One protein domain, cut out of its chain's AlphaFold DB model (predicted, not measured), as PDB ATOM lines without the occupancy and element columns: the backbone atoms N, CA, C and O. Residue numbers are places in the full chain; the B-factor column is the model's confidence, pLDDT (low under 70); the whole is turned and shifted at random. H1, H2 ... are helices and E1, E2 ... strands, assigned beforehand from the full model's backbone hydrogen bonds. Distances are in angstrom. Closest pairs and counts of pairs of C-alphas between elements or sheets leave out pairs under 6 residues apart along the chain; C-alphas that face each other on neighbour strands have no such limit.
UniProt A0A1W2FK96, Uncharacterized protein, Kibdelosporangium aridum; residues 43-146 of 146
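What this domain is: This is residues 43 to 146 of the 146 residues of an uncharacterized protein of Kibdelosporangium aridum (UniProt A0A1W2FK96). Two strongly twisted sheets are packed partly face to face as a small sandwich, with their strands crossed: E1, E8, E9, E6 and E7 make one sheet, and E3, E4, E2 and E5 make the other, which is curled like part of a barrel. The short helix H1 lies toward the outside, over the curled sheet, while E5 is near the middle of the whole. The printed part has 104 residues, with nine named strands and one named helix in the order E1 E2 E3 E4 H1 E5 E6 E7 E8 E9, and is mostly strand. The five-stranded sheet, order E1 E8 E9 E6 E7, is mixed, and the four-stranded one, order E3 E4 E2 E5, is antiparallel. The whole is compact, with a radius of gyration of the C-alphas of 12.4 A and spans of 38 by 27 by 26 A.

Where its parts are: E1 is residues 43 to 45, beginning at C-alpha 43 (102.300, 89.152, 107.006). E2 is residues 53 to 58, 16.1 A long, and E3 is residues 65 to 68. E4, residues 72 to 81, is 22.3 A from first to last C-alpha and bends by 85 degrees at residue 75. H1 is residues 87 to 91, E5 is 99 to 102, E6 is 107 to 110 and E7 is 114 to 117. E8, residues 128 to 135, is 20.1 A long, and E9, residues 138 to 145, is 22.8 A long and ends at C-alpha 145 (105.076, 78.531, 112.066).

How they stand to each other: Edge strand E1 is parallel to E8, with N 44 and O 130 2.8 A apart. E8 and E9 form an antiparallel hairpin, with N 131 and O 142 at 2.8 A. E9 is parallel to E6, with N 141 and O 109 at 2.8 A, and E6 and E7 form a hairpin, with N 114 and O 110 at 2.8 A. In the other sheet E4 pairs with E3, its hairpin partner, over residues 72 to 75, N 68 and O 72 being 2.8 A apart, and with E2 over residues 76 to 81, N 79 and O 55 being 2.8 A apart. E2 and E5 are antiparallel, with N 56 and O 99 at 2.9 A. E4, H1 and E5 form a split strand-helix-strand unit, two strands running the same way with E2 between them, and its crossover is right-handed. H1, whose O i to N i+4 pair is within hydrogen-bond range, is on this sheet at a height of 9.4 A, only just over E4 with 3 of its C-alphas, and only grazes the other sheet with residues 87 to 89. E5 and E9 are near each other, while E2 and E8 are apart.

The domain as a whole: The C-alphas of Gly 62 and Gly 136, the two farthest apart, are 38.9 A from each other. The printed part has no cut, and no link is long. The mean pLDDT of the printed part is 92.9, and no printed residue is under 70.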
ATOM      1  N   ILE A  43     101.071  88.450 107.390       93.94
ATOM      2  CA  ILE A  43     102.300  89.152 107.006       93.94
ATOM      3  C   ILE A  43     102.421  90.563 107.595       93.94
ATOM      4  O   ILE A  43     101.527  91.397 107.469       93.94
ATOM      5  N   ASP A  44     103.586  90.853 108.181       95.50
ATOM      6  CA  ASP A  44     104.025  92.178 108.634       95.50
ATOM      7  C   ASP A  44     105.133  92.719 107.714       95.50
ATOM      8  O   ASP A  44     106.234  92.161 107.621       95.50
ATOM      9  N   ASN A  45     104.855  93.834 107.033       97.44
ATOM     10  CA  ASN A  45     105.804  94.499 106.152       97.44
ATOM     11  C   ASN A  45     106.543  95.631 106.877       97.44
ATOM     12  O   ASN A  45     106.021  96.729 107.056       97.44
ATOM     13  N   ARG A  46     107.820  95.413 107.194       97.62
ATOM     14  CA  ARG A  46     108.763  96.430 107.696       97.62
ATOM     15  C   ARG A  46     109.806  96.841 106.657       97.62
ATOM     16  O   ARG A  46     110.778  97.511 107.007       97.62
ATOM     17  N   LEU A  47     109.638  96.453 105.392       97.56
ATOM     18  CA  LEU A  47     110.508  96.915 104.315       97.56
ATOM     19  C   LEU A  47     110.250  98.394 104.016       97.56
ATOM     20  O   LEU A  47     109.103  98.839 104.070       97.56
ATOM     21  N   PRO A  48     111.293  99.164 103.665       96.69
ATOM     22  CA  PRO A  48     111.125 100.541 103.229       96.69
ATOM     23  C   PRO A  48     110.314 100.605 101.930       96.69
ATOM     24  O   PRO A  48     110.394  99.716 101.088       96.69
ATOM     25  N   ALA A  49     109.612 101.721 101.711       95.50
ATOM     26  CA  ALA A  49     108.735 101.919 100.551       95.50
ATOM     27  C   ALA A  49     109.421 101.793  99.172       95.50
ATOM     28  O   ALA A  49     108.735 101.688  98.161       95.50
ATOM     29  N   VAL A  50     110.759 101.792  99.118       95.12
ATOM     30  CA  VAL A  50     111.528 101.521  97.889       95.12
ATOM     31  C   VAL A  50     111.428 100.064  97.423       95.12
ATOM     32  O   VAL A  50     111.675  99.801  96.247       95.12
ATOM     33  N   TRP A  51     111.047  99.148  98.318       95.75
ATOM     34  CA  TRP A  51     110.770  97.733  98.054       95.75
ATOM     35  C   TRP A  51     109.315  97.441  98.421       95.75
ATOM     36  O   TRP A  51     109.036  96.913  99.503       95.75
ATOM     37  N   PRO A  52     108.365  97.871  97.579       95.62
ATOM     38  CA  PRO A  52     106.964  97.732  97.908       95.62
ATOM     39  C   PRO A  52     106.573  96.250  97.905       95.62
ATOM     40  O   PRO A  52     107.064  95.452  97.106       95.62
ATOM     41  N   VAL A  53     105.691  95.890  98.836       97.75
ATOM     42  CA  VAL A  53     105.199  94.522  99.005       97.75
ATOM     43  C   VAL A  53     103.781  94.447  98.476       97.75
ATOM     44  O   VAL A  53     102.943  95.300  98.787       97.75
ATOM     45  N   LYS A  54     103.507  93.401  97.702       97.06
ATOM     46  CA  LYS A  54     102.140  92.980  97.422       97.06
ATOM     47  C   LYS A  54     101.836  91.689  98.145       97.06
ATOM     48  O   LYS A  54     102.712  90.844  98.315       97.06
ATOM     49  N   ILE A  55     100.576  91.551  98.512       96.12
ATOM     50  CA  ILE A  55     100.006  90.347  99.094       96.12
ATOM     51  C   ILE A  55      98.843  89.878  98.230       96.12
ATOM     52  O   ILE A  55      98.265  90.672  97.480       96.12
ATOM     53  N   ALA A  56      98.506  88.600  98.308       94.88
ATOM     54  CA  ALA A  56      97.423  88.032  97.532       94.88
ATOM     55  C   ALA A  56      96.634  87.005  98.333       94.88
ATOM     56  O   ALA A  56      97.206  86.232  99.095       94.88
ATOM     57  N   GLU A  57      95.331  86.986  98.068       92.44
ATOM     58  CA  GLU A  57      94.483  85.817  98.301       92.44
ATOM     59  C   GLU A  57      94.542  84.945  97.030       92.44
ATOM     60  O   GLU A  57      94.405  85.459  95.906       92.44
ATOM     61  N   PHE A  58      94.733  83.639  97.184       92.25
ATOM     62  CA  PHE A  58      94.750  82.645  96.113       92.25
ATOM     63  C   PHE A  58      93.401  81.928  96.002       92.25
ATOM     64  O   PHE A  58      92.544  81.979  96.874       92.25
ATOM     65  N   GLY A  59      93.137  81.323  94.842       88.75
ATOM     66  CA  GLY A  59      91.841  80.694  94.552       88.75
ATOM     67  C   GLY A  59      90.695  81.689  94.309       88.75
ATOM     68  O   GLY A  59      89.621  81.295  93.860       88.75
ATOM     69  N   VAL A  60      90.941  82.986  94.501       82.19
ATOM     70  CA  VAL A  60      90.025  84.092  94.185       82.19
ATOM     71  C   VAL A  60      90.520  84.876  92.961       82.19
ATOM     72  O   VAL A  60      91.599  84.614  92.451       82.19
ATOM     73  N   GLY A  61      89.744  85.832  92.437       77.12
ATOM     74  CA  GLY A  61      90.223  86.739  91.372       77.12
ATOM     75  C   GLY A  61      89.889  86.350  89.926       77.12
ATOM     76  O   GLY A  61      90.346  86.998  88.983       77.12
ATOM     77  N   GLY A  62      89.038  85.342  89.724       86.25
ATOM     78  CA  GLY A  62      88.474  85.026  88.410       86.25
ATOM     79  C   GLY A  62      89.530  84.532  87.418       86.25
ATOM     80  O   GLY A  62      89.989  83.402  87.527       86.25
ATOM     81  N   SER A  63      89.884  85.355  86.425       90.00
ATOM     82  CA  SER A  63      90.850  84.997  85.373       90.00
ATOM     83  C   SER A  63      92.281  85.472  85.638       90.00
ATOM     84  O   SER A  63      93.189  85.046  84.926       90.00
ATOM     85  N   HIS A  64      92.492  86.368  86.608       93.50
ATOM     86  CA  HIS A  64      93.829  86.864  86.942       93.50
ATOM     87  C   HIS A  64      94.632  85.790  87.671       93.50
ATOM     88  O   HIS A  64      94.078  85.102  88.528       93.50
ATOM     89  N   ARG A  65      95.916  85.624  87.327       94.25
ATOM     90  CA  ARG A  65      96.755  84.541  87.857       94.25
ATOM     91  C   ARG A  65      98.082  85.041  88.412       94.25
ATOM     92  O   ARG A  65      98.806  85.765  87.736       94.25
ATOM     93  N   CYS A  66      98.433  84.526  89.584       94.44
ATOM     94  CA  CYS A  66      99.722  84.712  90.236       94.44
ATOM     95  C   CYS A  66     100.535  83.426  90.083       94.44
ATOM     96  O   CYS A  66     100.059  82.329  90.392       94.44
ATOM     97  N   SER A  67     101.758  83.546  89.574       94.75
ATOM     98  CA  SER A  67     102.690  82.425  89.449       94.75
ATOM     99  C   SER A  67     103.667  82.456  90.610       94.75
ATOM    100  O   SER A  67     104.489  83.364  90.711       94.75
ATOM    101  N   THR A  68     103.559  81.461  91.483       95.31
ATOM    102  CA  THR A  68     104.382  81.344  92.682       95.31
ATOM    103  C   THR A  68     105.657  80.568  92.400       95.31
ATOM    104  O   THR A  68     105.700  79.655  91.569       95.31
ATOM    105  N   ARG A  69     106.709  80.906  93.137       95.31
ATOM    106  CA  ARG A  69     108.001  80.238  93.067       95.31
ATOM    107  C   ARG A  69     107.968  78.822  93.649       95.31
ATOM    108  O   ARG A  69     108.734  77.974  93.195       95.31
ATOM    109  N   ASN A  70     107.123  78.585  94.650       94.06
ATOM    110  CA  ASN A  70     107.140  77.391  95.497       94.06
ATOM    111  C   ASN A  70     105.907  76.481  95.364       94.06
ATOM    112  O   ASN A  70     105.967  75.361  95.856       94.06
ATOM    113  N   ALA A  71     104.824  76.902  94.700       93.75
ATOM    114  CA  ALA A  71     103.570  76.136  94.695       93.75
ATOM    115  C   ALA A  71     102.813  76.118  93.350       93.75
ATOM    116  O   ALA A  71     101.716  75.575  93.262       93.75
ATOM    117  N   GLY A  72     103.387  76.672  92.276       93.38
ATOM    118  CA  GLY A  72     102.738  76.737  90.962       93.38
ATOM    119  C   GLY A  72     101.891  77.998  90.774       93.38
ATOM    120  O   GLY A  72     102.195  79.044  91.339       93.38
ATOM    121  N   SER A  73     100.864  77.940  89.923       94.25
ATOM    122  CA  SER A  73     100.056  79.112  89.557       94.25
ATOM    123  C   SER A  73      98.634  79.000  90.095       94.25
ATOM    124  O   SER A  73      97.983  77.974  89.897       94.25
ATOM    125  N   PHE A  74      98.126  80.092  90.661       94.12
ATOM    126  CA  PHE A  74      96.778  80.195  91.221       94.12
ATOM    127  C   PHE A  74      96.048  81.378  90.604       94.12
ATOM    128  O   PHE A  74      96.682  82.339  90.169       94.12
ATOM    129  N   THR A  75      94.716  81.327  90.567       95.75
ATOM    130  CA  THR A  75      93.961  82.574  90.428       95.75
ATOM    131  C   THR A  75      94.201  83.407  91.677       95.75
ATOM    132  O   THR A  75      94.322  82.832  92.760       95.75
ATOM    133  N   CYS A  76      94.320  84.722  91.539       93.81
ATOM    134  CA  CYS A  76      94.595  85.562  92.695       93.81
ATOM    135  C   CYS A  76      93.925  86.931  92.640       93.81
ATOM    136  O   CYS A  76      93.610  87.460  91.570       93.81
ATOM    137  N   ARG A  77      93.769  87.529  93.820       93.75
ATOM    138  CA  ARG A  77      93.420  88.939  94.000       93.75
ATOM    139  C   ARG A  77      94.522  89.616  94.805       93.75
ATOM    140  O   ARG A  77      94.804  89.200  95.922       93.75
ATOM    141  N   GLU A  78      95.132  90.639  94.217       94.50
ATOM    142  CA  GLU A  78      96.301  91.323  94.774       94.50
ATOM    143  C   GLU A  78      95.924  92.565  95.581       94.50
ATOM    144  O   GLU A  78      94.973  93.283  95.255       94.50
ATOM    145  N   TYR A  79      96.751  92.862  96.576       94.06
ATOM    146  CA  TYR A  79      96.670  94.055  97.401       94.06
ATOM    147  C   TYR A  79      98.065  94.605  97.657       94.06
ATOM    148  O   TYR A  79      99.023  93.859  97.852       94.06
ATOM    149  N   TRP A  80      98.178  95.927  97.697       95.75
ATOM    150  CA  TRP A  80      99.393  96.571  98.175       95.75
ATOM    151  C   TRP A  80      99.439  96.530  99.694       95.75
ATOM    152  O   TRP A  80      98.467  96.920 100.342       95.75
ATOM    153  N   LEU A  81     100.584  96.127 100.240       96.12
ATOM    154  CA  LEU A  81     100.861  96.170 101.667       96.12
ATOM    155  C   LEU A  81     101.874  97.290 101.955       96.12
ATOM    156  O   LEU A  81     103.071  97.121 101.694       96.12
ATOM    157  N   PRO A  82     101.426  98.455 102.460       95.38
ATOM    158  CA  PRO A  82     102.311  99.589 102.699       95.38
ATOM    159  C   PRO A  82     103.443  99.275 103.686       95.38
ATOM    160  O   PRO A  82     103.314  98.427 104.563       95.38
ATOM    161  N   SER A  83     104.547 100.016 103.570       96.31
ATOM    162  CA  SER A  83     105.660  99.959 104.527       96.31
ATOM    163  C   SER A  83     105.177 100.253 105.951       96.31
ATOM    164  O   SER A  83     104.537 101.277 106.199       96.31
ATOM    165  N   GLY A  84     105.567  99.406 106.899       95.00
ATOM    166  CA  GLY A  84     105.227  99.516 108.318       95.00
ATOM    167  C   GLY A  84     103.816  99.041 108.676       95.00
ATOM    168  O   GLY A  84     103.307  99.475 109.710       95.00
ATOM    169  N   LYS A  85     103.181  98.226 107.826       95.12
ATOM    170  CA  LYS A  85     101.817  97.711 108.010       95.12
ATOM    171  C   LYS A  85     101.775  96.190 107.978       95.12
ATOM    172  O   LYS A  85     102.550  95.572 107.248       95.12
ATOM    173  N   SER A  86     100.820  95.625 108.708       93.31
ATOM    174  CA  SER A  86     100.385  94.241 108.522       93.31
ATOM    175  C   SER A  86      99.217  94.149 107.538       93.31
ATOM    176  O   SER A  86      98.515  95.126 107.265       93.31
ATOM    177  N   ASP A  87      98.992  92.963 106.995       91.94
ATOM    178  CA  ASP A  87      97.775  92.628 106.249       91.94
ATOM    179  C   ASP A  87      96.483  92.894 107.048       91.94
ATOM    180  O   ASP A  87      95.507  93.450 106.529       91.94
ATOM    181  N   SER A  88      96.507  92.605 108.346       89.00
ATOM    182  CA  SER A  88      95.409  92.891 109.268       89.00
ATOM    183  C   SER A  88      95.096  94.387 109.402       89.00
ATOM    184  O   SER A  88      93.927  94.739 109.580       89.00
ATOM    185  N   ASP A  89      96.078  95.282 109.226       87.69
ATOM    186  CA  ASP A  89      95.846  96.735 109.217       87.69
ATOM    187  C   ASP A  89      95.016  97.198 108.007       87.69
ATOM    188  O   ASP A  89      94.354  98.238 108.073       87.69
ATOM    189  N   ILE A  90      95.074  96.472 106.884       85.44
ATOM    190  CA  ILE A  90      94.447  96.892 105.619       85.44
ATOM    191  C   ILE A  90      93.148  96.151 105.308       85.44
ATOM    192  O   ILE A  90      92.273  96.700 104.634       85.44
ATOM    193  N   ARG A  91      93.006  94.906 105.772       83.94
ATOM    194  CA  ARG A  91      91.873  94.031 105.427       83.94
ATOM    195  C   ARG A  91      91.125  93.494 106.649       83.94
ATOM    196  O   ARG A  91      90.060  92.899 106.484       83.94
ATOM    197  N   GLY A  92      91.608  93.800 107.853       80.94
ATOM    198  CA  GLY A  92      91.048  93.335 109.116       80.94
ATOM    199  C   GLY A  92      91.648  92.006 109.569       80.94
ATOM    200  O   GLY A  92      92.366  91.343 108.835       80.94
ATOM    201  N   PHE A  93      91.328  91.619 110.802       73.31
ATOM    202  CA  PHE A  93      91.968  90.500 111.502       73.31
ATOM    203  C   PHE A  93      91.788  89.126 110.832       73.31
ATOM    204  O   PHE A  93      92.604  88.248 111.049       73.31
ATOM    205  N   PHE A  94      90.737  88.940 110.030       71.25
ATOM    206  CA  PHE A  94      90.366  87.654 109.418       71.25
ATOM    207  C   PHE A  94      90.822  87.519 107.957       71.25
ATOM    208  O   PHE A  94      90.243  86.736 107.205       71.25
ATOM    209  N   PHE A  95      91.755  88.360 107.509       79.88
ATOM    210  CA  PHE A  95      92.277  88.273 106.151       79.88
ATOM    211  C   PHE A  95      93.284  87.131 106.061       79.88
ATOM    212  O   PHE A  95      94.197  87.062 106.873       79.88
ATOM    213  N   ASP A  96      93.098  86.262 105.073       83.31
ATOM    214  CA  ASP A  96      93.978  85.128 104.832       83.31
ATOM    215  C   ASP A  96      94.957  85.472 103.716       83.31
ATOM    216  O   ASP A  96      94.576  85.597 102.548       83.31
ATOM    217  N   THR A  97      96.211  85.726 104.088       92.06
ATOM    218  CA  THR A  97      97.251  86.032 103.114       92.06
ATOM    219  C   THR A  97      97.890  84.744 102.611       92.06
ATOM    220  O   THR A  97      98.823  84.218 103.213       92.06
ATOM    221  N   ASP A  98      97.475  84.303 101.427       93.56
ATOM    222  CA  ASP A  98      98.018  83.105 100.778       93.56
ATOM    223  C   ASP A  98      99.391  83.317 100.128       93.56
ATOM    224  O   ASP A  98     100.105  82.366  99.798       93.56
ATOM    225  N   GLY A  99      99.788  84.561  99.871       95.06
ATOM    226  CA  GLY A  99     101.080  84.823  99.257       95.06
ATOM    227  C   GLY A  99     101.513  86.273  99.265       95.06
ATOM    228  O   GLY A  99     100.717  87.192  99.439       95.06
ATOM    229  N   PHE A 100     102.807  86.470  99.031       97.19
ATOM    230  CA  PHE A 100     103.423  87.789  98.945       97.19
ATOM    231  C   PHE A 100     104.485  87.855  97.848       97.19
ATOM    232  O   PHE A 100     105.054  86.837  97.451       97.19
ATOM    233  N   GLN A 101     104.783  89.065  97.383       97.12
ATOM    234  CA  GLN A 101     105.960  89.362  96.571       97.12
ATOM    235  C   GLN A 101     106.574  90.699  96.973       97.12
ATOM    236  O   GLN A 101     105.883  91.596  97.463       97.12
ATOM    237  N   VAL A 102     107.875  90.837  96.724       97.56
ATOM    238  CA  VAL A 102     108.609  92.097  96.874       97.56
ATOM    239  C   VAL A 102     108.975  92.602  95.486       97.56
ATOM    240  O   VAL A 102     109.613  91.883  94.713       97.56
ATOM    241  N   GLU A 103     108.571  93.826  95.171       94.94
ATOM    242  CA  GLU A 103     108.843  94.445  93.874       94.94
ATOM    243  C   GLU A 103     110.056  95.383  93.928       94.94
ATOM    244  O   GLU A 103     110.556  95.741  95.001       94.94
ATOM    245  N   ASN A 104     110.527  95.800  92.749       94.06
ATOM    246  CA  ASN A 104     111.640  96.748  92.591       94.06
ATOM    247  C   ASN A 104     112.948  96.284  93.270       94.06
ATOM    248  O   ASN A 104     113.728  97.066  93.820       94.06
ATOM    249  N   VAL A 105     113.191  94.975  93.233       94.50
ATOM    250  CA  VAL A 105     114.420  94.338  93.702       94.50
ATOM    251  C   VAL A 105     114.781  93.200  92.749       94.50
ATOM    252  O   VAL A 105     113.909  92.587  92.154       94.50
ATOM    253  N   SER A 106     116.066  92.879  92.585       95.62
ATOM    254  CA  SER A 106     116.453  91.718  91.769       95.62
ATOM    255  C   SER A 106     116.067  90.391  92.429       95.62
ATOM    256  O   SER A 106     115.680  89.438  91.753       95.62
ATOM    257  N   ARG A 107     116.187  90.325  93.758       95.94
ATOM    258  CA  ARG A 107     115.811  89.186  94.597       95.94
ATOM    259  C   ARG A 107     115.671  89.600  96.058       95.94
ATOM    260  O   ARG A 107     116.363  90.508  96.514       95.94
ATOM    261  N   TYR A 108     114.861  88.863  96.797       97.00
ATOM    262  CA  TYR A 108     114.738  88.945  98.249       97.00
ATOM    263  C   TYR A 108     114.944  87.554  98.857       97.00
ATOM    264  O   TYR A 108     114.881  86.541  98.154       97.00
ATOM    265  N   TYR A 109     115.268  87.490 100.144       97.62
ATOM    266  CA  TYR A 109     115.512  86.217 100.823       97.62
ATOM    267  C   TYR A 109     114.295  85.801 101.648       97.62
ATOM    268  O   TYR A 109     113.733  86.631 102.354       97.62
ATOM    269  N   VAL A 110     113.923  84.523 101.598       97.44
ATOM    270  CA  VAL A 110     112.855  83.931 102.418       97.44
ATOM    271  C   VAL A 110     113.454  82.860 103.327       97.44
ATOM    272  O   VAL A 110     114.100  81.942 102.825       97.44
ATOM    273  N   SER A 111     113.269  82.953 104.649       94.06
ATOM    274  CA  SER A 111     113.981  82.096 105.624       94.06
ATOM    275  C   SER A 111     113.790  80.592 105.403       94.06
ATOM    276  O   SER A 111     114.739  79.827 105.560       94.06
ATOM    277  N   SER A 112     112.592  80.176 104.991       89.19
ATOM    278  CA  SER A 112     112.211  78.778 104.769       89.19
ATOM    279  C   SER A 112     112.568  78.235 103.378       89.19
ATOM    280  O   SER A 112     112.358  77.052 103.118       89.19
ATOM    281  N   TYR A 113     113.100  79.069 102.472       92.50
ATOM    282  CA  TYR A 113     113.287  78.700 101.061       92.50
ATOM    283  C   TYR A 113     114.631  79.136 100.459       92.50
ATOM    284  O   TYR A 113     115.267  78.372  99.734       92.50
ATOM    285  N   GLY A 114     115.083  80.356 100.747       95.44
ATOM    286  CA  GLY A 114     116.262  80.975 100.145       95.44
ATOM    287  C   GLY A 114     115.912  82.162  99.246       95.44
ATOM    288  O   GLY A 114     114.937  82.873  99.477       95.44
ATOM    289  N   TRP A 115     116.734  82.410  98.225       95.69
ATOM    290  CA  TRP A 115     116.562  83.557  97.330       95.69
ATOM    291  C   TRP A 115     115.383  83.376  96.368       95.69
ATOM    292  O   TRP A 115     115.348  82.427  95.581       95.69
ATOM    293  N   VAL A 116     114.476  84.350  96.374       96.00
ATOM    294  CA  VAL A 116     113.341  84.470  95.452       96.00
ATOM    295  C   VAL A 116     113.579  85.686  94.551       96.00
ATOM    296  O   VAL A 116     113.968  86.736  95.067       96.00
ATOM    297  N   PRO A 117     113.418  85.580  93.218       95.88
ATOM    298  CA  PRO A 117     113.483  86.749  92.340       95.88
ATOM    299  C   PRO A 117     112.455  87.809  92.753       95.88
ATOM    300  O   PRO A 117     111.382  87.460  93.238       95.88
ATOM    301  N   GLY A 118     112.768  89.091  92.561       95.12
ATOM    302  CA  GLY A 118     111.753  90.134  92.723       95.12
ATOM    303  C   GLY A 118     110.621  89.968  91.713       95.12
ATOM    304  O   GLY A 118     110.786  89.286  90.698       95.12
ATOM    305  N   ASP A 119     109.468  90.559  92.025       94.94
ATOM    306  CA  ASP A 119     108.257  90.494  91.192       94.94
ATOM    307  C   ASP A 119     107.744  89.054  90.948       94.94
ATOM    308  O   ASP A 119     106.999  88.789  90.001       94.94
ATOM    309  N   VAL A 120     108.160  88.101  91.792       95.19
ATOM    310  CA  VAL A 120     107.693  86.713  91.788       95.19
ATOM    311  C   VAL A 120     107.006  86.410  93.111       95.19
ATOM    312  O   VAL A 120     107.547  86.676  94.182       95.19
ATOM    313  N   TRP A 121     105.832  85.786  93.028       96.62
ATOM    314  CA  TRP A 121     105.049  85.402  94.194       96.62
ATOM    315  C   TRP A 121     105.692  84.264  94.981       96.62
ATOM    316  O   TRP A 121     106.215  83.299  94.421       96.62
ATOM    317  N   PHE A 122     105.569  84.328  96.298       96.69
ATOM    318  CA  PHE A 122     105.842  83.236  97.215       96.69
ATOM    319  C   PHE A 122     104.550  82.883  97.950       96.69
ATOM    320  O   PHE A 122     103.898  83.767  98.503       96.69
ATOM    321  N   LYS A 123     104.173  81.603  97.928       95.06
ATOM    322  CA  LYS A 123     103.021  81.080  98.666       95.06
ATOM    323  C   LYS A 123     103.363  80.955 100.148       95.06
ATOM    324  O   LYS A 123     104.389  80.361 100.485       95.06
ATOM    325  N   ILE A 124     102.487  81.483 100.988       92.38
ATOM    326  CA  ILE A 124     102.437  81.273 102.432       92.38
ATOM    327  C   ILE A 124     101.499  80.080 102.673       92.38
ATOM    328  O   ILE A 124     100.546  79.878 101.926       92.38
ATOM    329  N   GLU A 125     101.829  79.229 103.639       87.44
ATOM    330  CA  GLU A 125     100.933  78.144 104.046       87.44
ATOM    331  C   GLU A 125     100.112  78.608 105.248       87.44
ATOM    332  O   GLU A 125     100.525  79.520 105.968       87.44
ATOM    333  N   ASP A 126      98.991  77.944 105.484       83.38
ATOM    334  CA  ASP A 126      98.209  78.085 106.708       83.38
ATOM    335  C   ASP A 126      99.122  77.958 107.942       83.38
ATOM    336  O   ASP A 126     100.096  77.195 107.942       83.38
ATOM    337  N   TYR A 127      98.796  78.691 109.008       83.50
ATOM    338  CA  TYR A 127      99.586  78.753 110.248       83.50
ATOM    339  C   TYR A 127     101.012  79.305 110.080       83.50
ATOM    340  O   TYR A 127     101.892  79.011 110.891       83.50
ATOM    341  N   HIS A 128     101.279  80.106 109.044       88.56
ATOM    342  CA  HIS A 128     102.545  80.828 108.915       88.56
ATOM    343  C   HIS A 128     102.383  82.336 109.158       88.56
ATOM    344  O   HIS A 128     101.509  82.990 108.590       88.56
ATOM    345  N   GLU A 129     103.305  82.914 109.930       90.44
ATOM    346  CA  GLU A 129     103.507  84.363 110.023       90.44
ATOM    347  C   GLU A 129     104.752  84.754 109.220       90.44
ATOM    348  O   GLU A 129     105.833  84.177 109.378       90.44
ATOM    349  N   VAL A 130     104.611  85.758 108.354       95.50
ATOM    350  CA  VAL A 130     105.713  86.325 107.584       95.50
ATOM    351  C   VAL A 130     106.089  87.698 108.119       95.50
ATOM    352  O   VAL A 130     105.263  88.599 108.197       95.50
ATOM    353  N   ARG A 131     107.371  87.916 108.407       96.69
ATOM    354  CA  ARG A 131     107.899  89.242 108.749       96.69
ATOM    355  C   ARG A 131     108.960  89.674 107.757       96.69
ATOM    356  O   ARG A 131     110.066  89.134 107.741       96.69
ATOM    357  N   CYS A 132     108.648  90.691 106.962       97.81
ATOM    358  CA  CYS A 132     109.581  91.260 105.999       97.81
ATOM    359  C   CYS A 132     110.324  92.460 106.595       97.81
ATOM    360  O   CYS A 132     109.708  93.410 107.058       97.81
ATOM    361  N   THR A 133     111.655  92.434 106.582       97.88
ATOM    362  CA  THR A 133     112.547  93.468 107.125       97.88
ATOM    363  C   THR A 133     113.849  93.546 106.322       97.88
ATOM    364  O   THR A 133     114.089  92.760 105.407       97.88
ATOM    365  N   VAL A 134     114.709  94.513 106.633       97.88
ATOM    366  CA  VAL A 134     116.015  94.659 105.983       97.88
ATOM    367  C   VAL A 134     117.080  93.936 106.801       97.88
ATOM    368  O   VAL A 134     117.314  94.281 107.959       97.88
ATOM    369  N   VAL A 135     117.777  92.977 106.190       96.56
ATOM    370  CA  VAL A 135     118.920  92.276 106.799       96.56
ATOM    371  C   VAL A 135     120.119  92.389 105.867       96.56
ATOM    372  O   VAL A 135     120.024  92.099 104.678       96.56
ATOM    373  N   GLY A 136     121.255  92.863 106.387       93.12
ATOM    374  CA  GLY A 136     122.476  93.028 105.584       93.12
ATOM    375  C   GLY A 136     122.314  93.971 104.382       93.12
ATOM    376  O   GLY A 136     123.022  93.820 103.394       93.12
ATOM    377  N   GLY A 137     121.363  94.911 104.445       93.81
ATOM    378  CA  GLY A 137     121.057  95.839 103.350       93.81
ATOM    379  C   GLY A 137     120.195  95.254 102.227       93.81
ATOM    380  O   GLY A 137     120.041  95.909 101.200       93.81
ATOM    381  N   ALA A 138     119.628  94.059 102.404       94.62
ATOM    382  CA  ALA A 138     118.733  93.421 101.442       94.62
ATOM    383  C   ALA A 138     117.356  93.128 102.067       94.62
ATOM    384  O   ALA A 138     117.273  92.914 103.282       94.62
ATOM    385  N   PRO A 139     116.276  93.094 101.264       97.50
ATOM    386  CA  PRO A 139     114.976  92.655 101.745       97.50
ATOM    387  C   PRO A 139     115.011  91.167 102.115       97.50
ATOM    388  O   PRO A 139     115.462  90.310 101.346       97.50
ATOM    389  N   TYR A 140     114.527  90.881 103.316       97.81
ATOM    390  CA  TYR A 140     114.502  89.568 103.942       97.81
ATOM    391  C   TYR A 140     113.126  89.343 104.566       97.81
ATOM    392  O   TYR A 140     112.655  90.180 105.328       97.81
ATOM    393  N   CYS A 141     112.497  88.214 104.272       97.81
ATOM    394  CA  CYS A 141     111.214  87.823 104.833       97.81
ATOM    395  C   CYS A 141     111.378  86.530 105.633       97.81
ATOM    396  O   CYS A 141     111.688  85.468 105.088       97.81
ATOM    397  N   GLN A 142     111.207  86.637 106.946       97.25
ATOM    398  CA  GLN A 142     111.162  85.492 107.842       97.25
ATOM    399  C   GLN A 142     109.790  84.839 107.756       97.25
ATOM    400  O   GLN A 142     108.803  85.556 107.780       97.25
ATOM    401  N   VAL A 143     109.745  83.516 107.661       94.81
ATOM    402  CA  VAL A 143     108.532  82.700 107.765       94.81
ATOM    403  C   VAL A 143     108.651  81.861 109.031       94.81
ATOM    404  O   VAL A 143     109.592  81.068 109.139       94.81
ATOM    405  N   ASP A 144     107.719  82.050 109.957       90.38
ATOM    406  CA  ASP A 144     107.609  81.317 111.217       90.38
ATOM    407  C   ASP A 144     106.289  80.529 111.241       90.38
ATOM    408  O   ASP A 144     105.288  80.987 110.695       90.38
ATOM    409  N   ILE A 145     106.288  79.342 111.853       87.38
ATOM    410  CA  ILE A 145     105.076  78.531 112.066       87.38
ATOM    411  C   ILE A 145     104.478  78.927 113.417       87.38
ATOM    412  O   ILE A 145     105.226  78.984 114.401       87.38
ATOM    413  N   VAL A 146     103.168  79.179 113.466       79.81
ATOM    414  CA  VAL A 146     102.436  79.623 114.667       79.81
ATOM    415  C   VAL A 146     101.417  78.608 115.169       79.81
ATOM    416  O   VAL A 146     100.864  77.842 114.353       79.81
TER     417      VAL A 146